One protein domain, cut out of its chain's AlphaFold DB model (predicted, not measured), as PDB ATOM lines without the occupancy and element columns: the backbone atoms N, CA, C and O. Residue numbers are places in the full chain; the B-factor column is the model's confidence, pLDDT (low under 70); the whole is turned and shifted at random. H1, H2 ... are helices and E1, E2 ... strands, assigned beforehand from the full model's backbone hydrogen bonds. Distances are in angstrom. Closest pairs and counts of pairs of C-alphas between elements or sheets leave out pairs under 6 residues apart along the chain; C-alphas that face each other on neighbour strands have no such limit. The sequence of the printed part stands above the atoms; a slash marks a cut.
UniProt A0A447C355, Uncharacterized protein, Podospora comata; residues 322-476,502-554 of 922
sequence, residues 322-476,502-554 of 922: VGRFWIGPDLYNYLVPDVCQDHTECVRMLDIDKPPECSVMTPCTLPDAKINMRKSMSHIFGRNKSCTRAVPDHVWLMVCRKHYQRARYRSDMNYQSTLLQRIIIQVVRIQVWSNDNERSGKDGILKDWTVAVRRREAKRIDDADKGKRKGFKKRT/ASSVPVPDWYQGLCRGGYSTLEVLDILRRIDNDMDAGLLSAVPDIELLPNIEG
ATOM      1  N   VAL A 322      10.733 -23.969   3.917       51.84
ATOM      2  CA  VAL A 322       9.890 -24.308   2.761       51.84
ATOM      3  C   VAL A 322      10.737 -24.386   1.481       51.84
ATOM      4  O   VAL A 322      10.804 -23.489   0.637       51.84
ATOM      5  N   GLY A 323      11.442 -25.512   1.352       57.84
ATOM      6  CA  GLY A 323      12.383 -25.756   0.259       57.84
ATOM      7  C   GLY A 323      13.574 -24.796   0.322       57.84
ATOM      8  O   GLY A 323      14.267 -24.731   1.334       57.84
ATOM      9  N   ARG A 324      13.820 -24.042  -0.759       61.81
ATOM     10  CA  ARG A 324      14.857 -22.990  -0.787       61.81
ATOM     11  C   ARG A 324      14.452 -21.702  -0.063       61.81
ATOM     12  O   ARG A 324      15.324 -20.890   0.233       61.81
ATOM     13  N   PHE A 325      13.164 -21.506   0.215       66.69
ATOM     14  CA  PHE A 325      12.640 -20.255   0.750       66.69
ATOM     15  C   PHE A 325      12.293 -20.384   2.231       66.69
ATOM     16  O   PHE A 325      11.713 -21.371   2.679       66.69
ATOM     17  N   TRP A 326      12.657 -19.364   3.009       68.12
ATOM     18  CA  TRP A 326      12.389 -19.348   4.441       68.12
ATOM     19  C   TRP A 326      11.090 -18.609   4.750       68.12
ATOM     20  O   TRP A 326      10.926 -17.432   4.417       68.12
ATOM     21  N   ILE A 327      10.195 -19.312   5.432       78.25
ATOM     22  CA  ILE A 327       8.911 -18.815   5.907       78.25
ATOM     23  C   ILE A 327       8.980 -18.809   7.431       78.25
ATOM     24  O   ILE A 327       9.277 -19.832   8.041       78.25
ATOM     25  N   GLY A 328       8.720 -17.658   8.052       79.25
ATOM     26  CA  GLY A 328       8.631 -17.589   9.511       79.25
ATOM     27  C   GLY A 328       7.514 -18.510  10.021       79.25
ATOM     28  O   GLY A 328       6.483 -18.611   9.349       79.25
ATOM     29  N   PRO A 329       7.681 -19.178  11.177       83.56
ATOM     30  CA  PRO A 329       6.701 -20.141  11.681       83.56
ATOM     31  C   PRO A 329       5.296 -19.534  11.801       83.56
ATOM     32  O   PRO A 329       4.318 -20.202  11.490       83.56
ATOM     33  N   ASP A 330       5.189 -18.245  12.127       86.38
ATOM     34  CA  ASP A 330       3.916 -17.519  12.205       86.38
ATOM     35  C   ASP A 330       3.185 -17.479  10.854       86.38
ATOM     36  O   ASP A 330       2.003 -17.800  10.771       86.38
ATOM     37  N   LEU A 331       3.899 -17.165   9.765       86.69
ATOM     38  CA  LEU A 331       3.347 -17.146   8.402       86.69
ATOM     39  C   LEU A 331       2.946 -18.547   7.923       86.69
ATOM     40  O   LEU A 331       2.019 -18.683   7.128       86.69
ATOM     41  N   TYR A 332       3.633 -19.586   8.401       85.50
ATOM     42  CA  TYR A 332       3.282 -20.978   8.126       85.50
ATOM     43  C   TYR A 332       2.003 -21.397   8.878       85.50
ATOM     44  O   TYR A 332       1.090 -21.963   8.274       85.50
ATOM     45  N   ASN A 333       1.884 -21.019  10.155       86.38
ATOM     46  CA  ASN A 333       0.705 -21.232  11.008       86.38
ATOM     47  C   ASN A 333      -0.527 -20.395  10.583       86.38
ATOM     48  O   ASN A 333      -1.638 -20.608  11.069       86.38
ATOM     49  N   TYR A 334      -0.344 -19.431   9.678       84.62
ATOM     50  CA  TYR A 334      -1.428 -18.716   8.999       84.62
ATOM     51  C   TYR A 334      -1.984 -19.445   7.771       84.62
ATOM     52  O   TYR A 334      -3.010 -19.026   7.238       84.62
ATOM     53  N   LEU A 335      -1.303 -20.491   7.293       85.50
ATOM     54  CA  LEU A 335      -1.645 -21.162   6.043       85.50
ATOM     55  C   LEU A 335      -2.008 -22.635   6.216       85.50
ATOM     56  O   LEU A 335      -2.917 -23.106   5.539       85.50
ATOM     57  N   VAL A 336      -1.322 -23.371   7.089       84.50
ATOM     58  CA  VAL A 336      -1.626 -24.785   7.356       84.50
ATOM     59  C   VAL A 336      -2.421 -24.881   8.666       84.50
ATOM     60  O   VAL A 336      -1.915 -24.397   9.680       84.50
ATOM     61  N   PRO A 337      -3.615 -25.512   8.698       77.12
ATOM     62  CA  PRO A 337      -4.284 -26.254   7.616       77.12
ATOM     63  C   PRO A 337      -5.309 -25.437   6.795       77.12
ATOM     64  O   PRO A 337      -5.814 -25.931   5.790       77.12
ATOM     65  N   ASP A 338      -5.655 -24.218   7.225       79.00
ATOM     66  CA  ASP A 338      -6.860 -23.488   6.781       79.00
ATOM     67  C   ASP A 338      -6.848 -23.076   5.284       79.00
ATOM     68  O   ASP A 338      -7.892 -22.873   4.657       79.00
ATOM     69  N   VAL A 339      -5.652 -22.928   4.704       84.12
ATOM     70  CA  VAL A 339      -5.409 -22.356   3.362       84.12
ATOM     71  C   VAL A 339      -4.575 -23.289   2.466       84.12
ATOM     72  O   VAL A 339      -4.664 -23.221   1.239       84.12
ATOM     73  N   CYS A 340      -3.782 -24.167   3.078       84.88
ATOM     74  CA  CYS A 340      -2.972 -25.225   2.482       84.88
ATOM     75  C   CYS A 340      -3.297 -26.536   3.204       84.88
ATOM     76  O   CYS A 340      -3.134 -26.597   4.423       84.88
ATOM     77  N   GLN A 341      -3.670 -27.597   2.480       82.75
ATOM     78  CA  GLN A 341      -4.022 -28.881   3.113       82.75
ATOM     79  C   GLN A 341      -2.848 -29.494   3.890       82.75
ATOM     80  O   GLN A 341      -3.037 -30.105   4.941       82.75
ATOM     81  N   ASP A 342      -1.629 -29.314   3.378       83.12
ATOM     82  CA  ASP A 342      -0.395 -29.746   4.019       83.12
ATOM     83  C   ASP A 342       0.795 -28.820   3.694       83.12
ATOM     84  O   ASP A 342       0.703 -27.857   2.921       83.12
ATOM     85  N   HIS A 343       1.944 -29.139   4.294       82.31
ATOM     86  CA  HIS A 343       3.217 -28.457   4.068       82.31
ATOM     87  C   HIS A 343       3.624 -28.421   2.585       82.31
ATOM     88  O   HIS A 343       4.084 -27.395   2.090       82.31
ATOM     89  N   THR A 344       3.452 -29.532   1.868       84.25
ATOM     90  CA  THR A 344       3.870 -29.739   0.474       84.25
ATOM     91  C   THR A 344       3.053 -28.886  -0.489       84.25
ATOM     92  O   THR A 344       3.609 -28.279  -1.408       84.25
ATOM     93  N   GLU A 345       1.738 -28.791  -0.275       84.00
ATOM     94  CA  GLU A 345       0.888 -27.885  -1.040       84.00
ATOM     95  C   GLU A 345       1.306 -26.431  -0.800       84.00
ATOM     96  O   GLU A 345       1.455 -25.670  -1.756       84.00
ATOM     97  N   CYS A 346       1.595 -26.068   0.449       84.25
ATOM     98  CA  CYS A 346       2.072 -24.734   0.796       84.25
ATOM     99  C   CYS A 346       3.426 -24.397   0.153       84.25
ATOM    100  O   CYS A 346       3.563 -23.334  -0.454       84.25
ATOM    101  N   VAL A 347       4.391 -25.326   0.166       83.62
ATOM    102  CA  VAL A 347       5.657 -25.206  -0.582       83.62
ATOM    103  C   VAL A 347       5.378 -24.944  -2.064       83.62
ATOM    104  O   VAL A 347       5.909 -23.999  -2.646       83.62
ATOM    105  N   ARG A 348       4.491 -25.734  -2.678       84.19
ATOM    106  CA  ARG A 348       4.126 -25.610  -4.097       84.19
ATOM    107  C   ARG A 348       3.411 -24.292  -4.422       84.19
ATOM    108  O   ARG A 348       3.618 -23.749  -5.504       84.19
ATOM    109  N   MET A 349       2.579 -23.774  -3.517       84.00
ATOM    110  CA  MET A 349       1.826 -22.526  -3.704       84.00
ATOM    111  C   MET A 349       2.626 -21.260  -3.377       84.00
ATOM    112  O   MET A 349       2.224 -20.171  -3.800       84.00
ATOM    113  N   LEU A 350       3.759 -21.377  -2.683       88.00
ATOM    114  CA  LEU A 350       4.632 -20.254  -2.322       88.00
ATOM    115  C   LEU A 350       5.955 -20.217  -3.092       88.00
ATOM    116  O   LEU A 350       6.647 -19.205  -3.036       88.00
ATOM    117  N   ASP A 351       6.262 -21.249  -3.877       86.50
ATOM    118  CA  ASP A 351       7.378 -21.237  -4.822       86.50
ATOM    119  C   ASP A 351       7.241 -20.073  -5.827       86.50
ATOM    120  O   ASP A 351       6.253 -19.971  -6.570       86.50
ATOM    121  N   ILE A 352       8.217 -19.162  -5.802       87.31
ATOM    122  CA  ILE A 352       8.311 -17.973  -6.664       87.31
ATOM    123  C   ILE A 352       9.339 -18.124  -7.797       87.31
ATOM    124  O   ILE A 352       9.296 -17.323  -8.730       87.31
ATOM    125  N   ASP A 353      10.203 -19.145  -7.741       85.50
ATOM    126  CA  ASP A 353      11.170 -19.482  -8.800       85.50
ATOM    127  C   ASP A 353      10.487 -20.244  -9.943       85.50
ATOM    128  O   ASP A 353      10.831 -20.071 -11.118       85.50
ATOM    129  N   LYS A 354       9.506 -21.098  -9.617       81.75
ATOM    130  CA  LYS A 354       8.736 -21.842 -10.620       81.75
ATOM    131  C   LYS A 354       8.004 -20.896 -11.586       81.75
ATOM    132  O   LYS A 354       7.443 -19.878 -11.166       81.75
ATOM    133  N   PRO A 355       7.933 -21.245 -12.888       78.56
ATOM    134  CA  PRO A 355       7.148 -20.481 -13.851       78.56
ATOM    135  C   PRO A 355       5.673 -20.440 -13.412       78.56
ATOM    136  O   PRO A 355       5.165 -21.423 -12.871       78.56
ATOM    137  N   PRO A 356       4.956 -19.325 -13.635       78.75
ATOM    138  CA  PRO A 356       3.637 -19.124 -13.050       78.75
ATOM    139  C   PRO A 356       2.584 -20.085 -13.626       78.75
ATOM    140  O   PRO A 356       2.038 -19.861 -14.708       78.75
ATOM    141  N   GLU A 357       2.259 -21.127 -12.862       83.19
ATOM    142  CA  GLU A 357       1.198 -22.092 -13.154       83.19
ATOM    143  C   GLU A 357      -0.215 -21.564 -12.846       83.19
ATOM    144  O   GLU A 357      -0.425 -20.587 -12.123       83.19
ATOM    145  N   CYS A 358      -1.232 -22.232 -13.400       86.88
ATOM    146  CA  CYS A 358      -2.632 -21.896 -13.160       86.88
ATOM    147  C   CYS A 358      -3.102 -22.442 -11.803       86.88
ATOM    148  O   CYS A 358      -3.667 -23.530 -11.736       86.88
ATOM    149  N   SER A 359      -2.992 -21.624 -10.755       83.81
ATOM    150  CA  SER A 359      -3.316 -21.934  -9.344       83.81
ATOM    151  C   SER A 359      -4.738 -22.460  -9.023       83.81
ATOM    152  O   SER A 359      -5.077 -22.631  -7.856       83.81
ATOM    153  N   VAL A 360      -5.597 -22.713 -10.015       81.56
ATOM    154  CA  VAL A 360      -6.884 -23.423  -9.858       81.56
ATOM    155  C   VAL A 360      -6.753 -24.934 -10.102       81.56
ATOM    156  O   VAL A 360      -7.534 -25.693  -9.546       81.56
ATOM    157  N   MET A 361      -5.803 -25.379 -10.934       75.38
ATOM    158  CA  MET A 361      -5.584 -26.797 -11.245       75.38
ATOM    159  C   MET A 361      -4.213 -26.993 -11.910       75.38
ATOM    160  O   MET A 361      -3.947 -26.379 -12.948       75.38
ATOM    161  N   THR A 362      -3.401 -27.893 -11.352       71.19
ATOM    162  CA  THR A 362      -2.114 -28.352 -11.902       71.19
ATOM    163  C   THR A 362      -2.215 -29.852 -12.223       71.19
ATOM    164  O   THR A 362      -2.604 -30.605 -11.332       71.19
ATOM    165  N   PRO A 363      -1.864 -30.310 -13.441       71.81
ATOM    166  CA  PRO A 363      -1.672 -29.508 -14.649       71.81
ATOM    167  C   PRO A 363      -2.994 -28.866 -15.106       71.81
ATOM    168  O   PRO A 363      -4.088 -29.379 -14.864       71.81
ATOM    169  N   CYS A 364      -2.911 -27.729 -15.792       76.94
ATOM    170  CA  CYS A 364      -4.101 -27.053 -16.301       76.94
ATOM    171  C   CYS A 364      -4.687 -27.817 -17.501       76.94
ATOM    172  O   CYS A 364      -3.972 -28.132 -18.443       76.94
ATOM    173  N   THR A 365      -6.013 -28.015 -17.556       71.62
ATOM    174  CA  THR A 365      -6.725 -28.614 -18.716       71.62
ATOM    175  C   THR A 365      -6.838 -27.667 -19.929       71.62
ATOM    176  O   THR A 365      -7.891 -27.521 -20.568       71.62
ATOM    177  N   LEU A 366      -5.757 -26.949 -20.226       67.44
ATOM    178  CA  LEU A 366      -5.530 -26.174 -21.438       67.44
ATOM    179  C   LEU A 366      -4.110 -26.479 -21.921       67.44
ATOM    180  O   LEU A 366      -3.206 -26.356 -21.105       67.44
ATOM    181  N   PRO A 367      -3.899 -26.796 -23.210       59.97
ATOM    182  CA  PRO A 367      -2.552 -26.958 -23.744       59.97
ATOM    183  C   PRO A 367      -1.777 -25.637 -23.647       59.97
ATOM    184  O   PRO A 367      -2.331 -24.563 -23.915       59.97
ATOM    185  N   ASP A 368      -0.498 -25.729 -23.288       61.34
ATOM    186  CA  ASP A 368       0.311 -24.620 -22.760       61.34
ATOM    187  C   ASP A 368       0.371 -23.407 -23.695       61.34
ATOM    188  O   ASP A 368       0.176 -22.265 -23.271       61.34
ATOM    189  N   ALA A 369       0.474 -23.665 -25.002       55.19
ATOM    190  CA  ALA A 369       0.484 -22.660 -26.065       55.19
ATOM    191  C   ALA A 369      -0.779 -21.765 -26.144       55.19
ATOM    192  O   ALA A 369      -0.828 -20.845 -26.961       55.19
ATOM    193  N   LYS A 370      -1.827 -22.016 -25.342       60.09
ATOM    194  CA  LYS A 370      -3.067 -21.212 -25.299       60.09
ATOM    195  C   LYS A 370      -3.441 -20.705 -23.898       60.09
ATOM    196  O   LYS A 370      -4.539 -20.165 -23.716       60.09
ATOM    197  N   ILE A 371      -2.567 -20.830 -22.895       71.25
ATOM    198  CA  ILE A 371      -2.877 -20.414 -21.518       71.25
ATOM    199  C   ILE A 371      -2.743 -18.885 -21.357       71.25
ATOM    200  O   ILE A 371      -1.714 -18.348 -20.960       71.25
ATOM    201  N   ASN A 372      -3.832 -18.152 -21.616       82.56
ATOM    202  CA  ASN A 372      -3.926 -16.714 -21.324       82.56
ATOM    203  C   ASN A 372      -3.949 -16.466 -19.799       82.56
ATOM    204  O   ASN A 372      -5.025 -16.422 -19.192       82.56
ATOM    205  N   MET A 373      -2.772 -16.342 -19.186       86.00
ATOM    206  CA  MET A 373      -2.584 -16.170 -17.739       86.00
ATOM    207  C   MET A 373      -2.933 -14.770 -17.236       86.00
ATOM    208  O   MET A 373      -2.817 -13.779 -17.961       86.00
ATOM    209  N   ARG A 374      -3.435 -14.690 -15.995       86.06
ATOM    210  CA  ARG A 374      -3.942 -13.452 -15.384       86.06
ATOM    211  C   ARG A 374      -3.697 -13.399 -13.881       86.06
ATOM    212  O   ARG A 374      -4.044 -14.341 -13.171       86.06
ATOM    213  N   LYS A 375      -3.249 -12.230 -13.412       89.56
ATOM    214  CA  LYS A 375      -3.158 -11.832 -11.998       89.56
ATOM    215  C   LYS A 375      -4.575 -11.663 -11.430       89.56
ATOM    216  O   LYS A 375      -5.117 -10.553 -11.424       89.56
ATOM    217  N   SER A 376      -5.224 -12.765 -11.061       79.19
ATOM    218  CA  SER A 376      -6.680 -12.863 -10.837       79.19
ATOM    219  C   SER A 376      -7.209 -11.857  -9.806       79.19
ATOM    220  O   SER A 376      -8.184 -11.148 -10.067       79.19
ATOM    221  N   MET A 377      -6.507 -11.730  -8.682       87.31
ATOM    222  CA  MET A 377      -6.826 -10.843  -7.556       87.31
ATOM    223  C   MET A 377      -6.142  -9.467  -7.600       87.31
ATOM    224  O   MET A 377      -6.337  -8.666  -6.693       87.31
ATOM    225  N   SER A 378      -5.402  -9.122  -8.664       85.94
ATOM    226  CA  SER A 378      -4.713  -7.813  -8.796       85.94
ATOM    227  C   SER A 378      -5.635  -6.583  -8.718       85.94
ATOM    228  O   SER A 378      -5.168  -5.450  -8.668       85.94
ATOM    229  N   HIS A 379      -6.950  -6.799  -8.724       87.50
ATOM    230  CA  HIS A 379      -7.972  -5.784  -8.527       87.50
ATOM    231  C   HIS A 379      -8.235  -5.439  -7.050       87.50
ATOM    232  O   HIS A 379      -8.716  -4.333  -6.811       87.50
ATOM    233  N   ILE A 380      -7.923  -6.348  -6.114       92.50
ATOM    234  CA  ILE A 380      -7.919  -6.133  -4.655       92.50
ATOM    235  C   ILE A 380      -6.649  -5.383  -4.259       92.50
ATOM    236  O   ILE A 380      -6.702  -4.387  -3.561       92.50
ATOM    237  N   PHE A 381      -5.495  -5.748  -4.814       93.62
ATOM    238  CA  PHE A 381      -4.243  -5.052  -4.504       93.62
ATOM    239  C   PHE A 381      -4.128  -3.642  -5.149       93.62
ATOM    240  O   PHE A 381      -3.072  -3.019  -5.158       93.62
ATOM    241  N   GLY A 382      -5.210  -3.104  -5.727       88.25
ATOM    242  CA  GLY A 382      -5.206  -1.823  -6.439       88.25
ATOM    243  C   GLY A 382      -4.501  -1.912  -7.799       88.25
ATOM    244  O   GLY A 382      -3.319  -1.588  -7.949       88.25
ATOM    245  N   ARG A 383      -5.241  -2.339  -8.827       81.81
ATOM    246  CA  ARG A 383      -4.705  -2.593 -10.175       81.81
ATOM    247  C   ARG A 383      -4.047  -1.347 -10.785       81.81
ATOM    248  O   ARG A 383      -4.649  -0.279 -10.836       81.81
ATOM    249  N   ASN A 384      -2.854  -1.525 -11.360       81.44
ATOM    250  CA  ASN A 384      -2.035  -0.495 -12.023       81.44
ATOM    251  C   ASN A 384      -1.467   0.615 -11.106       81.44
ATOM    252  O   ASN A 384      -0.913   1.587 -11.635       81.44
ATOM    253  N   LYS A 385      -1.564   0.498  -9.771       88.12
ATOM    254  CA  LYS A 385      -0.874   1.406  -8.835       88.12
ATOM    255  C   LYS A 385       0.653   1.225  -8.909       88.12
ATOM    256  O   LYS A 385       1.148   0.282  -9.518       88.12
ATOM    257  N   SER A 386       1.416   2.161  -8.339       85.19
ATOM    258  CA  SER A 386       2.889   2.104  -8.316       85.19
ATOM    259  C   SER A 386       3.405   0.900  -7.526       85.19
ATOM    260  O   SER A 386       4.214   0.148  -8.061       85.19
ATOM    261  N   CYS A 387       2.874   0.677  -6.322       88.31
ATOM    262  CA  CYS A 387       3.174  -0.473  -5.466       88.31
ATOM    263  C   CYS A 387       2.999  -1.819  -6.190       88.31
ATOM    264  O   CYS A 387       3.954  -2.570  -6.366       88.31
ATOM    265  N   THR A 388       1.813  -2.103  -6.733       90.25
ATOM    266  CA  THR A 388       1.551  -3.366  -7.454       90.25
ATOM    267  C   THR A 388       2.250  -3.504  -8.800       90.25
ATOM    268  O   THR A 388       2.244  -4.587  -9.383       90.25
ATOM    269  N   ARG A 389       2.868  -2.431  -9.302       89.88
ATOM    270  CA  ARG A 389       3.762  -2.477 -10.462       89.88
ATOM    271  C   ARG A 389       5.220  -2.770 -10.106       89.88
ATOM    272  O   ARG A 389       5.981  -3.021 -11.034       89.88
ATOM    273  N   ALA A 390       5.598  -2.732  -8.827       89.56
ATOM    274  CA  ALA A 390       6.909  -3.185  -8.368       89.56
ATOM    275  C   ALA A 390       6.983  -4.717  -8.261       89.56
ATOM    276  O   ALA A 390       8.014  -5.293  -8.576       89.56
ATOM    277  N   VAL A 391       5.879  -5.369  -7.867       92.25
ATOM    278  CA  VAL A 391       5.790  -6.828  -7.667       92.25
ATOM    279  C   VAL A 391       5.919  -7.589  -9.011       92.25
ATOM    280  O   VAL A 391       5.001  -7.476  -9.841       92.25
ATOM    281  N   PRO A 392       6.992  -8.382  -9.231       91.06
ATOM    282  CA  PRO A 392       7.258  -9.105 -10.480       91.06
ATOM    283  C   PRO A 392       6.201 -10.151 -10.841       91.06
ATOM    284  O   PRO A 392       5.544 -10.720  -9.973       91.06
ATOM    285  N   ASP A 393       6.056 -10.453 -12.134       90.06
ATOM    286  CA  ASP A 393       4.984 -11.316 -12.656       90.06
ATOM    287  C   ASP A 393       4.987 -12.762 -12.118       90.06
ATOM    288  O   ASP A 393       3.906 -13.338 -12.025       90.06
ATOM    289  N   HIS A 394       6.135 -13.311 -11.699       89.06
ATOM    290  CA  HIS A 394       6.236 -14.638 -11.063       89.06
ATOM    291  C   HIS A 394       5.757 -14.656  -9.595       89.06
ATOM    292  O   HIS A 394       5.261 -15.671  -9.112       89.06
ATOM    293  N   VAL A 395       5.819 -13.525  -8.881       92.62
ATOM    294  CA  VAL A 395       5.337 -13.415  -7.487       92.62
ATOM    295  C   VAL A 395       3.804 -13.432  -7.429       92.62
ATOM    296  O   VAL A 395       3.208 -13.839  -6.427       92.62
ATOM    297  N   TRP A 396       3.133 -13.037  -8.515       92.31
ATOM    298  CA  TRP A 396       1.674 -13.044  -8.590       92.31
ATOM    299  C   TRP A 396       1.098 -14.454  -8.742       92.31
ATOM    300  O   TRP A 396       1.507 -15.218  -9.614       92.31
ATOM    301  N   LEU A 397       0.046 -14.752  -7.980       90.44
ATOM    302  CA  LEU A 397      -0.813 -15.904  -8.233       90.44
ATOM    303  C   LEU A 397      -1.536 -15.727  -9.568       90.44
ATOM    304  O   LEU A 397      -2.442 -14.896  -9.730       90.44
ATOM    305  N   MET A 398      -1.136 -16.548 -10.532       89.44
ATOM    306  CA  MET A 398      -1.714 -16.556 -11.861       89.44
ATOM    307  C   MET A 398      -2.833 -17.595 -11.976       89.44
ATOM    308  O   MET A 398      -2.804 -18.682 -11.396       89.44
ATOM    309  N   VAL A 399      -3.860 -17.241 -12.745       88.81
ATOM    310  CA  VAL A 399      -4.974 -18.119 -13.118       88.81
ATOM    311  C   VAL A 399      -5.230 -17.948 -14.610       88.81
ATOM    312  O   VAL A 399      -5.268 -16.821 -15.114       88.81
ATOM    313  N   CYS A 400      -5.442 -19.044 -15.336       88.69
ATOM    314  CA  CYS A 400      -5.776 -18.960 -16.752       88.69
ATOM    315  C   CYS A 400      -7.165 -18.326 -16.948       88.69
ATOM    316  O   CYS A 400      -8.087 -18.514 -16.148       88.69
ATOM    317  N   ARG A 401      -7.353 -17.579 -18.041       87.81
ATOM    318  CA  ARG A 401      -8.613 -16.874 -18.339       87.81
ATOM    319  C   ARG A 401      -9.846 -17.789 -18.262       87.81
ATOM    320  O   ARG A 401     -10.856 -17.371 -17.698       87.81
ATOM    321  N   LYS A 402      -9.741 -19.035 -18.742       86.06
ATOM    322  CA  LYS A 402     -10.802 -20.057 -18.673       86.06
ATOM    323  C   LYS A 402     -11.188 -20.383 -17.227       86.06
ATOM    324  O   LYS A 402     -12.370 -20.315 -16.911       86.06
ATOM    325  N   HIS A 403     -10.233 -20.694 -16.348       87.06
ATOM    326  CA  HIS A 403     -10.533 -21.028 -14.951       87.06
ATOM    327  C   HIS A 403     -11.006 -19.813 -14.146       87.06
ATOM    328  O   HIS A 403     -11.987 -19.936 -13.421       87.06
ATOM    329  N   TYR A 404     -10.445 -18.620 -14.378       88.06
ATOM    330  CA  TYR A 404     -10.973 -17.379 -13.795       88.06
ATOM    331  C   TYR A 404     -12.444 -17.137 -14.183       88.06
ATOM    332  O   TYR A 404     -13.250 -16.745 -13.344       88.06
ATOM    333  N   GLN A 405     -12.812 -17.368 -15.450       87.12
ATOM    334  CA  GLN A 405     -14.200 -17.229 -15.907       87.12
ATOM    335  C   GLN A 405     -15.118 -18.350 -15.416       87.12
ATOM    336  O   GLN A 405     -16.313 -18.112 -15.296       87.12
ATOM    337  N   ARG A 406     -14.598 -19.557 -15.158       86.31
ATOM    338  CA  ARG A 406     -15.393 -20.645 -14.579       86.31
ATOM    339  C   ARG A 406     -15.709 -20.334 -13.117       86.31
ATOM    340  O   ARG A 406     -16.869 -20.069 -12.832       86.31
ATOM    341  N   ALA A 407     -14.683 -20.210 -12.275       83.94
ATOM    342  CA  ALA A 407     -14.851 -19.990 -10.839       83.94
ATOM    343  C   ALA A 407     -15.685 -18.739 -10.507       83.94
ATOM    344  O   ALA A 407     -16.532 -18.769  -9.626       83.94
ATOM    345  N   ARG A 408     -15.505 -17.634 -11.248       84.81
ATOM    346  CA  ARG A 408     -16.231 -16.382 -10.967       84.81
ATOM    347  C   ARG A 408     -17.694 -16.365 -11.434       84.81
ATOM    348  O   ARG A 408     -18.467 -15.567 -10.914       84.81
ATOM    349  N   TYR A 409     -18.068 -17.146 -12.451       83.00
ATOM    350  CA  TYR A 409     -19.360 -16.978 -13.144       83.00
ATOM    351  C   TYR A 409     -20.216 -18.247 -13.247       83.00
ATOM    352  O   TYR A 409     -21.278 -18.193 -13.860       83.00
ATOM    353  N   ARG A 410     -19.784 -19.388 -12.694       76.50
ATOM    354  CA  ARG A 410     -20.529 -20.663 -12.761       76.50
ATOM    355  C   ARG A 410     -21.197 -21.070 -11.447       76.50
ATOM    356  O   ARG A 410     -21.440 -22.249 -11.225       76.50
ATOM    357  N   SER A 411     -21.546 -20.075 -10.628       52.47
ATOM    358  CA  SER A 411     -22.273 -20.247  -9.360       52.47
ATOM    359  C   SER A 411     -21.602 -21.196  -8.356       52.47
ATOM    360  O   SER A 411     -22.278 -21.793  -7.521       52.47
ATOM    361  N   ASP A 412     -20.270 -21.270  -8.378       60.53
ATOM    362  CA  ASP A 412     -19.472 -21.761  -7.259       60.53
ATOM    363  C   ASP A 412     -19.760 -20.833  -6.055       60.53
ATOM    364  O   ASP A 412     -19.188 -19.745  -5.965       60.53
ATOM    365  N   MET A 413     -20.672 -21.214  -5.146       63.97
ATOM    366  CA  MET A 413     -21.011 -20.407  -3.951       63.97
ATOM    367  C   MET A 413     -19.747 -20.038  -3.154       63.97
ATOM    368  O   MET A 413     -19.587 -18.916  -2.680       63.97
ATOM    369  N   ASN A 414     -18.786 -20.960  -3.140       79.94
ATOM    370  CA  ASN A 414     -17.513 -20.866  -2.437       79.94
ATOM    371  C   ASN A 414     -16.484 -19.968  -3.163       79.94
ATOM    372  O   ASN A 414     -15.333 -19.901  -2.731       79.94
ATOM    373  N   TYR A 415     -16.835 -19.287  -4.270       86.44
ATOM    374  CA  TYR A 415     -15.903 -18.418  -5.011       86.44
ATOM    375  C   TYR A 415     -15.304 -17.310  -4.136       86.44
ATOM    376  O   TYR A 415     -14.154 -16.931  -4.351       86.44
ATOM    377  N   GLN A 416     -16.058 -16.796  -3.160       88.75
ATOM    378  CA  GLN A 416     -15.589 -15.720  -2.284       88.75
ATOM    379  C   GLN A 416     -14.552 -16.228  -1.276       88.75
ATOM    380  O   GLN A 416     -13.468 -15.655  -1.219       88.75
ATOM    381  N   SER A 417     -14.805 -17.335  -0.570       87.69
ATOM    382  CA  SER A 417     -13.820 -17.947   0.343       87.69
ATOM    383  C   SER A 417     -12.588 -18.433  -0.436       87.69
ATOM    384  O   SER A 417     -11.451 -18.121  -0.093       87.69
ATOM    385  N   THR A 418     -12.803 -19.038  -1.613       88.25
ATOM    386  CA  THR A 418     -11.730 -19.389  -2.567       88.25
ATOM    387  C   THR A 418     -10.916 -18.165  -3.011       88.25
ATOM    388  O   THR A 418      -9.726 -18.282  -3.303       88.25
ATOM    389  N   LEU A 419     -11.531 -16.983  -3.123       90.81
ATOM    390  CA  LEU A 419     -10.839 -15.730  -3.437       90.81
ATOM    391  C   LEU A 419     -10.070 -15.201  -2.216       90.81
ATOM    392  O   LEU A 419      -8.968 -14.691  -2.401       90.81
ATOM    393  N   LEU A 420     -10.604 -15.359  -1.004       92.19
ATOM    394  CA  LEU A 420      -9.994 -14.910   0.246       92.19
ATOM    395  C   LEU A 420      -8.745 -15.723   0.614       92.19
ATOM    396  O   LEU A 420      -7.668 -15.137   0.738       92.19
ATOM    397  N   GLN A 421      -8.833 -17.055   0.599       90.75
ATOM    398  CA  GLN A 421      -7.682 -17.969   0.690       90.75
ATOM    399  C   GLN A 421      -6.567 -17.589  -0.302       90.75
ATOM    400  O   GLN A 421      -5.383 -17.548   0.028       90.75
ATOM    401  N   ARG A 422      -6.936 -17.217  -1.534       91.44
ATOM    402  CA  ARG A 422      -5.978 -16.772  -2.559       91.44
ATOM    403  C   ARG A 422      -5.364 -15.404  -2.264       91.44
ATOM    404  O   ARG A 422      -4.190 -15.210  -2.565       91.44
ATOM    405  N   ILE A 423      -6.115 -14.469  -1.682       94.62
ATOM    406  CA  ILE A 423      -5.581 -13.180  -1.217       94.62
ATOM    407  C   ILE A 423      -4.561 -13.414  -0.093       94.62
ATOM    408  O   ILE A 423      -3.480 -12.830  -0.149       94.62
ATOM    409  N   ILE A 424      -4.853 -14.317   0.849       94.12
ATOM    410  CA  ILE A 424      -3.945 -14.729   1.930       94.12
ATOM    411  C   ILE A 424      -2.630 -15.299   1.361       94.12
ATOM    412  O   ILE A 424      -1.555 -14.764   1.643       94.12
ATOM    413  N   ILE A 425      -2.693 -16.293   0.464       92.25
ATOM    414  CA  ILE A 425      -1.495 -16.849  -0.203       92.25
ATOM    415  C   ILE A 425      -0.729 -15.750  -0.964       92.25
ATOM    416  O   ILE A 425       0.502 -15.737  -0.969       92.25
ATOM    417  N   GLN A 426      -1.418 -14.793  -1.598       94.62
ATOM    418  CA  GLN A 426      -0.761 -13.700  -2.321       94.62
ATOM    419  C   GLN A 426      -0.029 -12.714  -1.401       94.62
ATOM    420  O   GLN A 426       1.045 -12.242  -1.784       94.62
ATOM    421  N   VAL A 427      -0.582 -12.415  -0.221       95.75
ATOM    422  CA  VAL A 427       0.088 -11.625   0.825       95.75
ATOM    423  C   VAL A 427       1.375 -12.331   1.256       95.75
ATOM    424  O   VAL A 427       2.445 -11.720   1.212       95.75
ATOM    425  N   VAL A 428       1.315 -13.639   1.539       94.38
ATOM    426  CA  VAL A 428       2.508 -14.409   1.930       94.38
ATOM    427  C   VAL A 428       3.527 -14.523   0.787       94.38
ATOM    428  O   VAL A 428       4.708 -14.316   1.038       94.38
ATOM    429  N   ARG A 429       3.127 -14.727  -0.480       93.56
ATOM    430  CA  ARG A 429       4.069 -14.706  -1.631       93.56
ATOM    431  C   ARG A 429       4.834 -13.386  -1.749       93.56
ATOM    432  O   ARG A 429       6.011 -13.404  -2.096       93.56
ATOM    433  N   ILE A 430       4.194 -12.248  -1.458       94.94
ATOM    434  CA  ILE A 430       4.854 -10.932  -1.494       94.94
ATOM    435  C   ILE A 430       5.838 -10.788  -0.321       94.94
ATOM    436  O   ILE A 430       6.934 -10.270  -0.526       94.94
ATOM    437  N   GLN A 431       5.513 -11.311   0.867       94.62
ATOM    438  CA  GLN A 431       6.456 -11.366   1.992       94.62
ATOM    439  C   GLN A 431       7.633 -12.318   1.724       94.62
ATOM    440  O   GLN A 431       8.770 -11.949   1.980       94.62
ATOM    441  N   VAL A 432       7.402 -13.513   1.168       93.19
ATOM    442  CA  VAL A 432       8.471 -14.476   0.829       93.19
ATOM    443  C   VAL A 432       9.427 -13.895  -0.215       93.19
ATOM    444  O   VAL A 432      10.640 -13.974  -0.042       93.19
ATOM    445  N   TRP A 433       8.895 -13.233  -1.246       93.50
ATOM    446  CA  TRP A 433       9.696 -12.486  -2.219       93.50
ATOM    447  C   TRP A 433      10.493 -11.342  -1.571       93.50
ATOM    448  O   TRP A 433      11.677 -11.187  -1.858       93.50
ATOM    449  N   SER A 434       9.891 -10.587  -0.645       94.38
ATOM    450  CA  SER A 434      10.607  -9.568   0.135       94.38
ATOM    451  C   SER A 434      11.744 -10.162   0.972       94.38
ATOM    452  O   SER A 434      12.835  -9.601   0.994       94.38
ATOM    453  N   ASN A 435      11.507 -11.297   1.636       92.69
ATOM    454  CA  ASN A 435      12.501 -11.981   2.466       92.69
ATOM    455  C   ASN A 435      13.687 -12.479   1.623       92.69
ATOM    456  O   ASN A 435      14.831 -12.391   2.066       92.69
ATOM    457  N   ASP A 436      13.433 -12.997   0.416       91.31
ATOM    458  CA  ASP A 436      14.497 -13.370  -0.525       91.31
ATOM    459  C   ASP A 436      15.283 -12.143  -1.004       91.31
ATOM    460  O   ASP A 436      16.516 -12.178  -1.028       91.31
ATOM    461  N   ASN A 437      14.594 -11.041  -1.325       93.06
ATOM    462  CA  ASN A 437      15.243  -9.798  -1.735       93.06
ATOM    463  C   ASN A 437      16.156  -9.243  -0.643       93.06
ATOM    464  O   ASN A 437      17.329  -8.991  -0.910       93.06
ATOM    465  N   GLU A 438      15.651  -9.124   0.583       92.44
ATOM    466  CA  GLU A 438      16.400  -8.635   1.742       92.44
ATOM    467  C   GLU A 438      17.637  -9.501   2.024       92.44
ATOM    468  O   GLU A 438      18.749  -8.981   2.104       92.44
ATOM    469  N   ARG A 439      17.482 -10.835   2.051       90.75
ATOM    470  CA  ARG A 439      18.602 -11.784   2.212       90.75
ATOM    471  C   ARG A 439      19.614 -11.739   1.066       90.75
ATOM    472  O   ARG A 439      20.783 -12.041   1.276       90.75
ATOM    473  N   SER A 440      19.170 -11.378  -0.134       91.00
ATOM    474  CA  SER A 440      20.005 -11.285  -1.336       91.00
ATOM    475  C   SER A 440      20.599  -9.892  -1.579       91.00
ATOM    476  O   SER A 440      21.316  -9.718  -2.563       91.00
ATOM    477  N   GLY A 441      20.257  -8.882  -0.769       91.44
ATOM    478  CA  GLY A 441      20.603  -7.481  -1.040       91.44
ATOM    479  C   GLY A 441      19.967  -6.900  -2.317       91.44
ATOM    480  O   GLY A 441      20.535  -5.993  -2.922       91.44
ATOM    481  N   LYS A 442      18.821  -7.437  -2.761       90.50
ATOM    482  CA  LYS A 442      18.072  -6.979  -3.948       90.50
ATOM    483  C   LYS A 442      17.072  -5.873  -3.579       90.50
ATOM    484  O   LYS A 442      16.501  -5.867  -2.490       90.50
ATOM    485  N   ASP A 443      16.772  -5.000  -4.539       91.19
ATOM    486  CA  ASP A 443      15.628  -4.083  -4.466       91.19
ATOM    487  C   ASP A 443      14.284  -4.832  -4.423       91.19
ATOM    488  O   ASP A 443      14.121  -5.874  -5.057       91.19
ATOM    489  N   GLY A 444      13.275  -4.241  -3.769       91.75
ATOM    490  CA  GLY A 444      11.924  -4.808  -3.676       91.75
ATOM    491  C   GLY A 444      11.577  -5.336  -2.284       91.75
ATOM    492  O   GLY A 444      11.014  -6.422  -2.167       91.75
ATOM    493  N   ILE A 445      11.916  -4.584  -1.237       94.56
ATOM    494  CA  ILE A 445      11.694  -4.973   0.163       94.56
ATOM    495  C   ILE A 445      10.373  -4.366   0.654       94.56
ATOM    496  O   ILE A 445      10.192  -3.150   0.639       94.56
ATOM    497  N   LEU A 446       9.444  -5.213   1.085       95.38
ATOM    498  CA  LEU A 446       8.186  -4.842   1.728       95.38
ATOM    499  C   LEU A 446       8.463  -4.254   3.122       95.38
ATOM    500  O   LEU A 446       9.180  -4.857   3.917       95.38
ATOM    501  N   LYS A 447       7.877  -3.092   3.420       95.19
ATOM    502  CA  LYS A 447       7.987  -2.413   4.724       95.19
ATOM    503  C   LYS A 447       6.724  -2.565   5.555       95.19
ATOM    504  O   LYS A 447       6.780  -2.970   6.710       95.19
ATOM    505  N   ASP A 448       5.592  -2.247   4.940       95.88
ATOM    506  CA  ASP A 448       4.270  -2.267   5.551       95.88
ATOM    507  C   ASP A 448       3.187  -2.467   4.484       95.88
ATOM    508  O   ASP A 448       3.457  -2.501   3.278       95.88
ATOM    509  N   TRP A 449       1.944  -2.563   4.935       97.19
ATOM    510  CA  TRP A 449       0.754  -2.525   4.107       97.19
ATOM    511  C   TRP A 449      -0.125  -1.331   4.472       97.19
ATOM    512  O   TRP A 449      -0.342  -1.001   5.638       97.19
ATOM    513  N   THR A 450      -0.740  -0.744   3.449       96.00
ATOM    514  CA  THR A 450      -1.893   0.141   3.611       96.00
ATOM    515  C   THR A 450      -3.173  -0.597   3.254       96.00
ATOM    516  O   THR A 450      -3.362  -1.017   2.110       96.00
ATOM    517  N   VAL A 451      -4.062  -0.708   4.237       95.19
ATOM    518  CA  VAL A 451      -5.448  -1.140   4.067       95.19
ATOM    519  C   VAL A 451      -6.285   0.097   3.750       95.19
ATOM    520  O   VAL A 451      -6.216   1.100   4.456       95.19
ATOM    521  N   ALA A 452      -7.068   0.054   2.676       92.56
ATOM    522  CA  ALA A 452      -7.885   1.188   2.255       92.56
ATOM    523  C   ALA A 452      -9.277   0.757   1.787       92.56
ATOM    524  O   ALA A 452      -9.436  -0.258   1.110       92.56
ATOM    525  N   VAL A 453     -10.281   1.596   2.047       91.44
ATOM    526  CA  VAL A 453     -11.576   1.504   1.364       91.44
ATOM    527  C   VAL A 453     -11.357   1.716  -0.138       91.44
ATOM    528  O   VAL A 453     -10.719   2.688  -0.560       91.44
ATOM    529  N   ARG A 454     -11.895   0.832  -0.985       88.88
ATOM    530  CA  ARG A 454     -11.751   0.970  -2.438       88.88
ATOM    531  C   ARG A 454     -12.467   2.221  -2.931       88.88
ATOM    532  O   ARG A 454     -13.575   2.523  -2.506       88.88
ATOM    533  N   ARG A 455     -11.902   2.905  -3.934       87.12
ATOM    534  CA  ARG A 455     -12.427   4.187  -4.457       87.12
ATOM    535  C   ARG A 455     -13.930   4.201  -4.818       87.12
ATOM    536  O   ARG A 455     -14.532   5.269  -4.803       87.12
ATOM    537  N   ARG A 456     -14.530   3.056  -5.171       84.81
ATOM    538  CA  ARG A 456     -15.980   2.950  -5.434       84.81
ATOM    539  C   ARG A 456     -16.803   3.060  -4.152       84.81
ATOM    540  O   ARG A 456     -17.750   3.833  -4.117       84.81
ATOM    541  N   GLU A 457     -16.405   2.318  -3.124       86.19
ATOM    542  CA  GLU A 457     -17.011   2.342  -1.795       86.19
ATOM    543  C   GLU A 457     -16.765   3.690  -1.108       86.19
ATOM    544  O   GLU A 457     -17.707   4.330  -0.662       86.19
ATOM    545  N   ALA A 458     -15.534   4.211  -1.150       85.75
ATOM    546  CA  ALA A 458     -15.226   5.528  -0.589       85.75
ATOM    547  C   ALA A 458     -16.134   6.629  -1.177       85.75
ATOM    548  O   ALA A 458     -16.641   7.466  -0.439       85.75
ATOM    549  N   LYS A 459     -16.430   6.573  -2.489       86.12
ATOM    550  CA  LYS A 459     -17.424   7.454  -3.128       86.12
ATOM    551  C   LYS A 459     -18.857   7.195  -2.626       86.12
ATOM    552  O   LYS A 459     -19.611   8.152  -2.490       86.12
ATOM    553  N   ARG A 460     -19.250   5.939  -2.382       83.44
ATOM    554  CA  ARG A 460     -20.589   5.585  -1.873       83.44
ATOM    555  C   ARG A 460     -20.804   6.153  -0.466       83.44
ATOM    556  O   ARG A 460     -21.831   6.779  -0.228       83.44
ATOM    557  N   ILE A 461     -19.809   6.011   0.415       84.44
ATOM    558  CA  ILE A 461     -19.791   6.585   1.771       84.44
ATOM    559  C   ILE A 461     -19.842   8.121   1.701       84.44
ATOM    560  O   ILE A 461     -20.748   8.732   2.266       84.44
ATOM    561  N   ASP A 462     -18.937   8.736   0.931       85.56
ATOM    562  CA  ASP A 462     -18.898  10.183   0.672       85.56
ATOM    563  C   ASP A 462     -20.264  10.743   0.228       85.56
ATOM    564  O   ASP A 462     -20.708  11.791   0.699       85.56
ATOM    565  N   ASP A 463     -20.915  10.089  -0.739       84.06
ATOM    566  CA  ASP A 463     -22.168  10.564  -1.327       84.06
ATOM    567  C   ASP A 463     -23.373  10.301  -0.408       84.06
ATOM    568  O   ASP A 463     -24.249  11.164  -0.305       84.06
ATOM    569  N   ALA A 464     -23.377   9.197   0.347       81.75
ATOM    570  CA  ALA A 464     -24.363   8.946   1.397       81.75
ATOM    571  C   ALA A 464     -24.295  10.011   2.508       81.75
ATOM    572  O   ALA A 464     -25.328  10.539   2.924       81.75
ATOM    573  N   ASP A 465     -23.095  10.398   2.947       81.75
ATOM    574  CA  ASP A 465     -22.911  11.440   3.964       81.75
ATOM    575  C   ASP A 465     -23.263  12.845   3.456       81.75
ATOM    576  O   ASP A 465     -23.854  13.640   4.194       81.75
ATOM    577  N   LYS A 466     -23.000  13.151   2.177       81.56
ATOM    578  CA  LYS A 466     -23.542  14.360   1.524       81.56
ATOM    579  C   LYS A 466     -25.074  14.336   1.509       81.56
ATOM    580  O   LYS A 466     -25.686  15.368   1.785       81.56
ATOM    581  N   GLY A 467     -25.683  13.178   1.246       76.69
ATOM    582  CA  GLY A 467     -27.129  12.957   1.326       76.69
ATOM    583  C   GLY A 467     -27.689  13.261   2.718       76.69
ATOM    584  O   GLY A 467     -28.560  14.121   2.849       76.69
ATOM    585  N   LYS A 468     -27.122  12.653   3.771       76.44
ATOM    586  CA  LYS A 468     -27.485  12.919   5.179       76.44
ATOM    587  C   LYS A 468     -27.393  14.414   5.515       76.44
ATOM    588  O   LYS A 468     -28.340  14.981   6.056       76.44
ATOM    589  N   ARG A 469     -26.289  15.077   5.144       73.75
ATOM    590  CA  ARG A 469     -26.065  16.516   5.401       73.75
ATOM    591  C   ARG A 469     -27.049  17.414   4.639       73.75
ATOM    592  O   ARG A 469     -27.563  18.365   5.226       73.75
ATOM    593  N   LYS A 470     -27.374  17.102   3.376       72.56
ATOM    594  CA  LYS A 470     -28.437  17.791   2.614       72.56
ATOM    595  C   LYS A 470     -29.813  17.599   3.265       72.56
ATOM    596  O   LYS A 470     -30.518  18.580   3.482       72.56
ATOM    597  N   GLY A 471     -30.176  16.365   3.621       67.75
ATOM    598  CA  GLY A 471     -31.462  16.033   4.250       67.75
ATOM    599  C   GLY A 471     -31.625  16.574   5.676       67.75
ATOM    600  O   GLY A 471     -32.747  16.780   6.134       67.75
ATOM    601  N   PHE A 472     -30.527  16.841   6.387       67.94
ATOM    602  CA  PHE A 472     -30.544  17.634   7.617       67.94
ATOM    603  C   PHE A 472     -30.789  19.118   7.302       67.94
ATOM    604  O   PHE A 472     -31.752  19.692   7.801       67.94
ATOM    605  N   LYS A 473     -30.008  19.710   6.384       66.81
ATOM    606  CA  LYS A 473     -30.121  21.138   6.033       66.81
ATOM    607  C   LYS A 473     -31.458  21.530   5.378       66.81
ATOM    608  O   LYS A 473     -31.873  22.675   5.531       66.81
ATOM    609  N   LYS A 474     -32.150  20.617   4.674       61.44
ATOM    610  CA  LYS A 474     -33.521  20.866   4.177       61.44
ATOM    611  C   LYS A 474     -34.532  20.923   5.330       61.44
ATOM    612  O   LYS A 474     -35.367  21.817   5.334       61.44
ATOM    613  N   ARG A 475     -34.417  20.042   6.335       59.59
ATOM    614  CA  ARG A 475     -35.284  20.067   7.529       59.59
ATOM    615  C   ARG A 475     -35.086  21.344   8.345       59.59
ATOM    616  O   ARG A 475     -36.045  22.072   8.532       59.59
ATOM    617  N   THR A 476     -33.843  21.725   8.651       58.78
ATOM    618  CA  THR A 476     -33.545  22.987   9.366       58.78
ATOM    619  C   THR A 476     -33.832  24.272   8.566       58.78
ATOM    620  O   THR A 476     -33.487  25.353   9.032       58.78
ATOM    621  N   ALA A 502     -25.720  -2.240  -5.869       47.09
ATOM    622  CA  ALA A 502     -26.108  -3.463  -5.155       47.09
ATOM    623  C   ALA A 502     -25.142  -4.649  -5.382       47.09
ATOM    624  O   ALA A 502     -25.009  -5.524  -4.532       47.09
ATOM    625  N   SER A 503     -24.390  -4.651  -6.490       51.69
ATOM    626  CA  SER A 503     -23.337  -5.642  -6.774       51.69
ATOM    627  C   SER A 503     -22.042  -5.465  -5.945       51.69
ATOM    628  O   SER A 503     -21.055  -6.164  -6.203       51.69
ATOM    629  N   SER A 504     -21.988  -4.533  -4.988       61.41
ATOM    630  CA  SER A 504     -20.853  -4.366  -4.070       61.41
ATOM    631  C   SER A 504     -21.295  -4.521  -2.618       61.41
ATOM    632  O   SER A 504     -22.042  -3.685  -2.117       61.41
ATOM    633  N   VAL A 505     -20.803  -5.571  -1.949       69.62
ATOM    634  CA  VAL A 505     -20.996  -5.764  -0.503       69.62
ATOM    635  C   VAL A 505     -20.382  -4.569   0.236       69.62
ATOM    636  O   VAL A 505     -19.229  -4.222  -0.054       69.62
ATOM    637  N   PRO A 506     -21.139  -3.906   1.132       74.38
ATOM    638  CA  PRO A 506     -20.654  -2.738   1.846       74.38
ATOM    639  C   PRO A 506     -19.516  -3.107   2.802       74.38
ATOM    640  O   PRO A 506     -19.539  -4.165   3.427       74.38
ATOM    641  N   VAL A 507     -18.520  -2.231   2.924       81.81
ATOM    642  CA  VAL A 507     -17.413  -2.416   3.876       81.81
ATOM    643  C   VAL A 507     -17.914  -2.170   5.311       81.81
ATOM    644  O   VAL A 507     -18.347  -1.051   5.595       81.81
ATOM    645  N   PRO A 508     -17.856  -3.162   6.230       85.50
ATOM    646  CA  PRO A 508     -18.361  -3.007   7.597       85.50
ATOM    647  C   PRO A 508     -17.692  -1.865   8.359       85.50
ATOM    648  O   PRO A 508     -16.507  -1.597   8.161       85.50
ATOM    649  N   ASP A 509     -18.406  -1.244   9.296       85.75
ATOM    650  CA  ASP A 509     -17.878  -0.121  10.088       85.75
ATOM    651  C   ASP A 509     -16.619  -0.511  10.886       85.75
ATOM    652  O   ASP A 509     -15.668   0.269  10.978       85.75
ATOM    653  N   TRP A 510     -16.548  -1.763  11.369       87.75
ATOM    654  CA  TRP A 510     -15.344  -2.301  12.018       87.75
ATOM    655  C   TRP A 510     -14.124  -2.301  11.087       87.75
ATOM    656  O   TRP A 510     -13.002  -2.101  11.544       87.75
ATOM    657  N   TYR A 511     -14.344  -2.493   9.785       85.38
ATOM    658  CA  TYR A 511     -13.304  -2.493   8.765       85.38
ATOM    659  C   TYR A 511     -12.949  -1.070   8.314       85.38
ATOM    660  O   TYR A 511     -11.778  -0.768   8.086       85.38
ATOM    661  N   GLN A 512     -13.930  -0.164   8.234       85.00
ATOM    662  CA  GLN A 512     -13.684   1.255   7.944       85.00
ATOM    663  C   GLN A 512     -12.711   1.863   8.973       85.00
ATOM    664  O   GLN A 512     -11.755   2.537   8.587       85.00
ATOM    665  N   GLY A 513     -12.870   1.531  10.262       84.44
ATOM    666  CA  GLY A 513     -11.937   1.918  11.333       84.44
ATOM    667  C   GLY A 513     -10.526   1.310  11.240       84.44
ATOM    668  O   GLY A 513      -9.613   1.782  11.916       84.44
ATOM    669  N   LEU A 514     -10.318   0.300  10.387       86.69
ATOM    670  CA  LEU A 514      -9.022  -0.341  10.116       86.69
ATOM    671  C   LEU A 514      -8.405   0.093   8.774       86.69
ATOM    672  O   LEU A 514      -7.396  -0.452   8.338       86.69
ATOM    673  N   CYS A 515      -8.964   1.096   8.093       88.31
ATOM    674  CA  CYS A 515      -8.412   1.596   6.833       88.31
ATOM    675  C   CYS A 515      -7.250   2.586   7.057       88.31
ATOM    676  O   CYS A 515      -7.394   3.790   6.835       88.31
ATOM    677  N   ARG A 516      -6.094   2.068   7.504       91.06
ATOM    678  CA  ARG A 516      -4.842   2.818   7.741       91.06
ATOM    679  C   ARG A 516      -3.626   2.239   6.994       91.06
ATOM    680  O   ARG A 516      -3.658   1.123   6.475       91.06
ATOM    681  N   GLY A 517      -2.544   3.020   6.956       92.75
ATOM    682  CA  GLY A 517      -1.194   2.574   6.575       92.75
ATOM    683  C   GLY A 517      -0.412   1.965   7.741       92.75
ATOM    684  O   GLY A 517      -0.856   2.061   8.887       92.75
ATOM    685  N   GLY A 518       0.766   1.397   7.462       94.06
ATOM    686  CA  GLY A 518       1.699   0.944   8.500       94.06
ATOM    687  C   GLY A 518       1.410  -0.436   9.096       94.06
ATOM    688  O   GLY A 518       1.955  -0.747  10.147       94.06
ATOM    689  N   TYR A 519       0.564  -1.256   8.466       97.00
ATOM    690  CA  TYR A 519       0.295  -2.617   8.937       97.00
ATOM    691  C   TYR A 519       1.450  -3.572   8.629       97.00
ATOM    692  O   TYR A 519       1.937  -3.632   7.500       97.00
ATOM    693  N   SER A 520       1.820  -4.404   9.598       96.31
ATOM    694  CA  SER A 520       2.643  -5.587   9.355       96.31
ATOM    695  C   SER A 520       1.892  -6.642   8.527       96.31
ATOM    696  O   SER A 520       0.661  -6.668   8.465       96.31
ATOM    697  N   THR A 521       2.630  -7.561   7.900       95.81
ATOM    698  CA  THR A 521       2.031  -8.690   7.162       95.81
ATOM    699  C   THR A 521       1.164  -9.577   8.059       95.81
ATOM    700  O   THR A 521       0.134 -10.059   7.597       95.81
ATOM    701  N   LEU A 522       1.528  -9.757   9.335       94.69
ATOM    702  CA  LEU A 522       0.732 -10.541  10.285       94.69
ATOM    703  C   LEU A 522      -0.598  -9.848  10.614       94.69
ATOM    704  O   LEU A 522      -1.636 -10.488  10.502       94.69
ATOM    705  N   GLU A 523      -0.613  -8.534  10.876       95.75
ATOM    706  CA  GLU A 523      -1.874  -7.799  11.090       95.75
ATOM    707  C   GLU A 523      -2.803  -7.835   9.861       95.75
ATOM    708  O   GLU A 523      -4.024  -7.891  10.007       95.75
ATOM    709  N   VAL A 524      -2.258  -7.817   8.636       95.94
ATOM    710  CA  VAL A 524      -3.076  -7.995   7.420       95.94
ATOM    711  C   VAL A 524      -3.666  -9.404   7.351       95.94
ATOM    712  O   VAL A 524      -4.810  -9.559   6.926       95.94
ATOM    713  N   LEU A 525      -2.924 -10.425   7.781       95.31
ATOM    714  CA  LEU A 525      -3.414 -11.800   7.847       95.31
ATOM    715  C   LEU A 525      -4.475 -11.984   8.946       95.31
ATOM    716  O   LEU A 525      -5.475 -12.646   8.681       95.31
ATOM    717  N   ASP A 526      -4.348 -11.327  10.104       94.62
ATOM    718  CA  ASP A 526      -5.404 -11.237  11.128       94.62
ATOM    719  C   ASP A 526      -6.688 -10.598  10.573       94.62
ATOM    720  O   ASP A 526      -7.789 -11.129  10.738       94.62
ATOM    721  N   ILE A 527      -6.559  -9.479   9.849       94.31
ATOM    722  CA  ILE A 527      -7.690  -8.799   9.198       94.31
ATOM    723  C   ILE A 527      -8.369  -9.714   8.166       94.31
ATOM    724  O   ILE A 527      -9.597  -9.717   8.067       94.31
ATOM    725  N   LEU A 528      -7.600 -10.505   7.410       94.44
ATOM    726  CA  LEU A 528      -8.133 -11.451   6.424       94.44
ATOM    727  C   LEU A 528      -8.785 -12.675   7.082       94.44
ATOM    728  O   LEU A 528      -9.898 -13.021   6.698       94.44
ATOM    729  N   ARG A 529      -8.162 -13.264   8.112       92.62
ATOM    730  CA  ARG A 529      -8.730 -14.354   8.928       92.62
ATOM    731  C   ARG A 529     -10.033 -13.925   9.606       92.62
ATOM    732  O   ARG A 529     -10.967 -14.715   9.693       92.62
ATOM    733  N   ARG A 530     -10.151 -12.659  10.025       93.25
ATOM    734  CA  ARG A 530     -11.423 -12.116  10.521       93.25
ATOM    735  C   ARG A 530     -12.493 -12.010   9.431       93.25
ATOM    736  O   ARG A 530     -13.642 -12.310   9.725       93.25
ATOM    737  N   ILE A 531     -12.151 -11.612   8.200       93.00
ATOM    738  CA  ILE A 531     -13.124 -11.642   7.089       93.00
ATOM    739  C   ILE A 531     -13.568 -13.086   6.811       93.00
ATOM    740  O   ILE A 531     -14.752 -13.293   6.573       93.00
ATOM    741  N   ASP A 532     -12.659 -14.065   6.871       91.44
ATOM    742  CA  ASP A 532     -12.967 -15.490   6.653       91.44
ATOM    743  C   ASP A 532     -13.964 -15.989   7.716       91.44
ATOM    744  O   ASP A 532     -15.041 -16.470   7.377       91.44
ATOM    745  N   ASN A 533     -13.686 -15.722   8.998       92.25
ATOM    746  CA  ASN A 533     -14.596 -16.017  10.111       92.25
ATOM    747  C   ASN A 533     -15.962 -15.309   9.975       92.25
ATOM    748  O   ASN A 533     -16.999 -15.932  10.196       92.25
ATOM    749  N   ASP A 534     -15.985 -14.020   9.612       92.06
ATOM    750  CA  ASP A 534     -17.229 -13.267   9.382       92.06
ATOM    751  C   ASP A 534     -18.003 -13.822   8.158       92.06
ATOM    752  O   ASP A 534     -19.233 -13.754   8.124       92.06
ATOM    753  N   MET A 535     -17.319 -14.391   7.155       89.88
ATOM    754  CA  MET A 535     -17.940 -15.032   5.989       89.88
ATOM    755  C   MET A 535     -18.512 -16.418   6.314       89.88
ATOM    756  O   MET A 535     -19.664 -16.684   5.976       89.88
ATOM    757  N   ASP A 536     -17.766 -17.269   7.020       90.00
ATOM    758  CA  ASP A 536     -18.226 -18.601   7.442       90.00
ATOM    759  C   ASP A 536     -19.353 -18.521   8.490       90.00
ATOM    760  O   ASP A 536     -20.271 -19.342   8.489       90.00
ATOM    761  N   ALA A 537     -19.361 -17.476   9.324       90.62
ATOM    762  CA  ALA A 537     -20.486 -17.138  10.200       90.62
ATOM    763  C   ALA A 537     -21.709 -16.554   9.453       90.62
ATOM    764  O   ALA A 537     -22.729 -16.262  10.078       90.62
ATOM    765  N   GLY A 538     -21.623 -16.345   8.134       89.12
ATOM    766  CA  GLY A 538     -22.694 -15.778   7.309       89.12
ATOM    767  C   GLY A 538     -22.950 -14.280   7.518       89.12
ATOM    768  O   GLY A 538     -23.934 -13.755   6.995       89.12
ATOM    769  N   LEU A 539     -22.082 -13.575   8.254       89.38
ATOM    770  CA  LEU A 539     -22.159 -12.123   8.468       89.38
ATOM    771  C   LEU A 539     -21.732 -11.345   7.211       89.38
ATOM    772  O   LEU A 539     -22.187 -10.221   6.990       89.38
ATOM    773  N   LEU A 540     -20.884 -11.949   6.371       88.44
ATOM    774  CA  LEU A 540     -20.436 -11.412   5.088       88.44
ATOM    775  C   LEU A 540     -20.727 -12.390   3.942       88.44
ATOM    776  O   LEU A 540     -20.289 -13.532   3.945       88.44
ATOM    777  N   SER A 541     -21.414 -11.916   2.900       87.69
ATOM    778  CA  SER A 541     -21.710 -12.712   1.694       87.69
ATOM    779  C   SER A 541     -20.612 -12.658   0.619       87.69
ATOM    780  O   SER A 541     -20.678 -13.373  -0.383       87.69
ATOM    781  N   ALA A 542     -19.606 -11.796   0.795       89.00
ATOM    782  CA  ALA A 542     -18.425 -11.700  -0.056       89.00
ATOM    783  C   ALA A 542     -17.290 -10.952   0.649       89.00
ATOM    784  O   ALA A 542     -17.530 -10.197   1.593       89.00
ATOM    785  N   VAL A 543     -16.077 -11.067   0.097       90.19
ATOM    786  CA  VAL A 543     -14.948 -10.198   0.460       90.19
ATOM    787  C   VAL A 543     -15.364  -8.725   0.260       90.19
ATOM    788  O   VAL A 543     -15.780  -8.378  -0.853       90.19
ATOM    789  N   PRO A 544     -15.260  -7.855   1.288       90.88
ATOM    790  CA  PRO A 544     -15.650  -6.444   1.187       90.88
ATOM    791  C   PRO A 544     -14.905  -5.671   0.079       90.88
ATOM    792  O   PRO A 544     -13.831  -6.077  -0.365       90.88
ATOM    793  N   ASP A 545     -15.446  -4.538  -0.394       89.31
ATOM    794  CA  ASP A 545     -14.845  -3.770  -1.507       89.31
ATOM    795  C   ASP A 545     -13.644  -2.914  -1.032       89.31
ATOM    796  O   ASP A 545     -13.716  -1.689  -0.911       89.31
ATOM    797  N   ILE A 546     -12.528  -3.592  -0.749       91.06
ATOM    798  CA  ILE A 546     -11.299  -3.074  -0.116       91.06
ATOM    799  C   ILE A 546     -10.115  -3.007  -1.094       91.06
ATOM    800  O   ILE A 546     -10.156  -3.581  -2.188       91.06
ATOM    801  N   GLU A 547      -9.035  -2.332  -0.693       94.44
ATOM    802  CA  GLU A 547      -7.730  -2.414  -1.347       94.44
ATOM    803  C   GLU A 547      -6.577  -2.682  -0.362       94.44
ATOM    804  O   GLU A 547      -6.444  -1.991   0.645       94.44
ATOM    805  N   LEU A 548      -5.715  -3.655  -0.694       95.56
ATOM    806  CA  LEU A 548      -4.516  -4.034   0.077       95.56
ATOM    807  C   LEU A 548      -3.250  -3.586  -0.659       95.56
ATOM    808  O   LEU A 548      -2.933  -4.103  -1.731       95.56
ATOM    809  N   LEU A 549      -2.529  -2.602  -0.130       95.62
ATOM    810  CA  LEU A 549      -1.468  -1.910  -0.862       95.62
ATOM    811  C   LEU A 549      -0.106  -2.139  -0.186       95.62
ATOM    812  O   LEU A 549       0.126  -1.548   0.864       95.62
ATOM    813  N   PRO A 550       0.805  -2.944  -0.764       96.19
ATOM    814  CA  PRO A 550       2.128  -3.145  -0.180       96.19
ATOM    815  C   PRO A 550       2.996  -1.893  -0.362       96.19
ATOM    816  O   PRO A 550       3.103  -1.369  -1.476       96.19
ATOM    817  N   ASN A 551       3.640  -1.424   0.702       94.88
ATOM    818  CA  ASN A 551       4.679  -0.403   0.643       94.88
ATOM    819  C   ASN A 551       6.034  -1.082   0.403       94.88
ATOM    820  O   ASN A 551       6.485  -1.873   1.230       94.88
ATOM    821  N   ILE A 552       6.655  -0.830  -0.752       93.69
ATOM    822  CA  ILE A 552       7.832  -1.574  -1.225       93.69
ATOM    823  C   ILE A 552       8.980  -0.594  -1.493       93.69
ATOM    824  O   ILE A 552       8.908   0.220  -2.416       93.69
ATOM    825  N   GLU A 553      10.043  -0.710  -0.701       90.12
ATOM    826  CA  GLU A 553      11.313   0.005  -0.836       90.12
ATOM    827  C   GLU A 553      12.252  -0.642  -1.866       90.12
ATOM    828  O   GLU A 553      12.067  -1.785  -2.294       90.12
ATOM    829  N   GLY A 554      13.250   0.126  -2.321       80.06
ATOM    830  CA  GLY A 554      14.184  -0.242  -3.398       80.06
ATOM    831  C   GLY A 554      13.545  -0.290  -4.793       80.06
ATOM    832  O   GLY A 554      14.163   0.059  -5.800       80.06
TER     833      GLY A 554
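What this domain is: This is residues 322 to 476 and 502 to 554 of the 922 residues of an uncharacterized protein of Podospora comata (UniProt A0A447C355). The core of this model is one long helix, H5, with H8 side by side with it and running the opposite way, and a ribbon of two long antiparallel strands, E3 and E4, packs along this pair. H2 meets H5 with its last residue, Leu 350, on the side away from the ribbon, H3 packs on E4, a tiny sheet of E1 and E2 with H4 makes another corner of the body, and residues 462 to 476 of H6 stick out as a long arm. The printed part has 208 residues, with eight named helices and four named strands in the order H1, H2, E1, H3, E2, H4, H5, E3, H6, H7, H8, E4, and its class is mostly helix. The two sheets, E1 - E2 and E3 - E4, are each antiparallel. The whole is compact, with a radius of gyration of the C-alphas of 18.6 A, but elongated in outline through the arm, with spans of 67 by 41 by 32 A.

How they stand to each other: H1, residues 329 to 333, is close to but not clearly touching H5, residues 415 to 440; their closest C-alphas, of Leu 331 and Val 428, are 7.1 A apart. H2, residues 343 to 350, touches H5 about perpendicular at 79 degrees, closest at the C-alphas of Leu 350 and Arg 429, 5.6 A; H5 touches H2 with residues 425 to 432 alone. E1, residues 373 to 375, and E2, residues 398 to 400, are antiparallel neighbours, with N 374 and O 399 within hydrogen-bond range at 2.9 A. H4, residues 401 to 409, is close to but not clearly touching H5, with C-alphas 407 and 415 closest at 6.1 A, at a steep tilt of 44 degrees, opposite ways. H5 touches H8, residues 521 to 536, at a shallow tilt of 10 degrees, opposite ways; the closest C-alphas, of Ile 424 and Leu 525, are 6.6 A apart. E3, residues 445 to 453, and E4, residues 546 to 553, are antiparallel neighbours at 157 degrees, with N 447 and O 551 at 2.9 A and N 450 and O 549 at 2.8 A, within hydrogen-bond range. The closest C-alphas of H5 and E3, of Ser 434 and Ile 445, are 4.7 A apart, and those of E3 and H8, of Asp 448 and Thr 521, are 7.0 A apart. H3, residues 386 to 390, comes within 6.0 A of E4 at the C-alphas of Cys 387 and Pro 550. H6, residues 455 to 476, and E4 are near each other, while H6 and H5 are apart. H7, residues 509 to 512, comes closest to E3 at the C-alphas of Gln 512 and Val 453, 6.9 A. Every O i to N i+4 pair is within hydrogen-bond range in H1, H2, H3, H4, H5 and H8, and 17 of 18 are in H6; H7 is too short for such a pair.

Where its parts are: H1 begins at C-alpha 329, at (6.701, -20.141, 11.681). H2 is 10.5 A long and H4 11.9 A, while H1, E1, H3, E2 and H7 have three to five residues each. H5 runs 36.8 A, from C-alpha 415 at (-15.903, -18.418, -5.011) to C-alpha 440 at (20.005, -11.285, -1.336). E3, 24.2 A long, bends by 51 degrees at residue 448, and H6 is 31.5 A long. H8 is 22.6 A long, and E4, 22.8 A, ends at C-alpha 553 at (11.313, 0.005, -0.836).

The domain as a whole: The two C-alphas farthest apart, of Gly 323 and Thr 476, are 67.6 A apart; without the arm that stands free, the body spans 44 by 38 by 32 A. Residues 477 to 501 are not printed, and C-alphas 476 and 502 are 31.1 A apart across this cut, which lies in the link from H6 to H7. Of the links that are printed whole, the one from H2 to E1, residues 351 to 372, is long. The mean pLDDT of the printed part is 84.8, and residues 322 to 326, 366 to 370, 411 to 413, 471 to 476 and 502 to 505 are under 70.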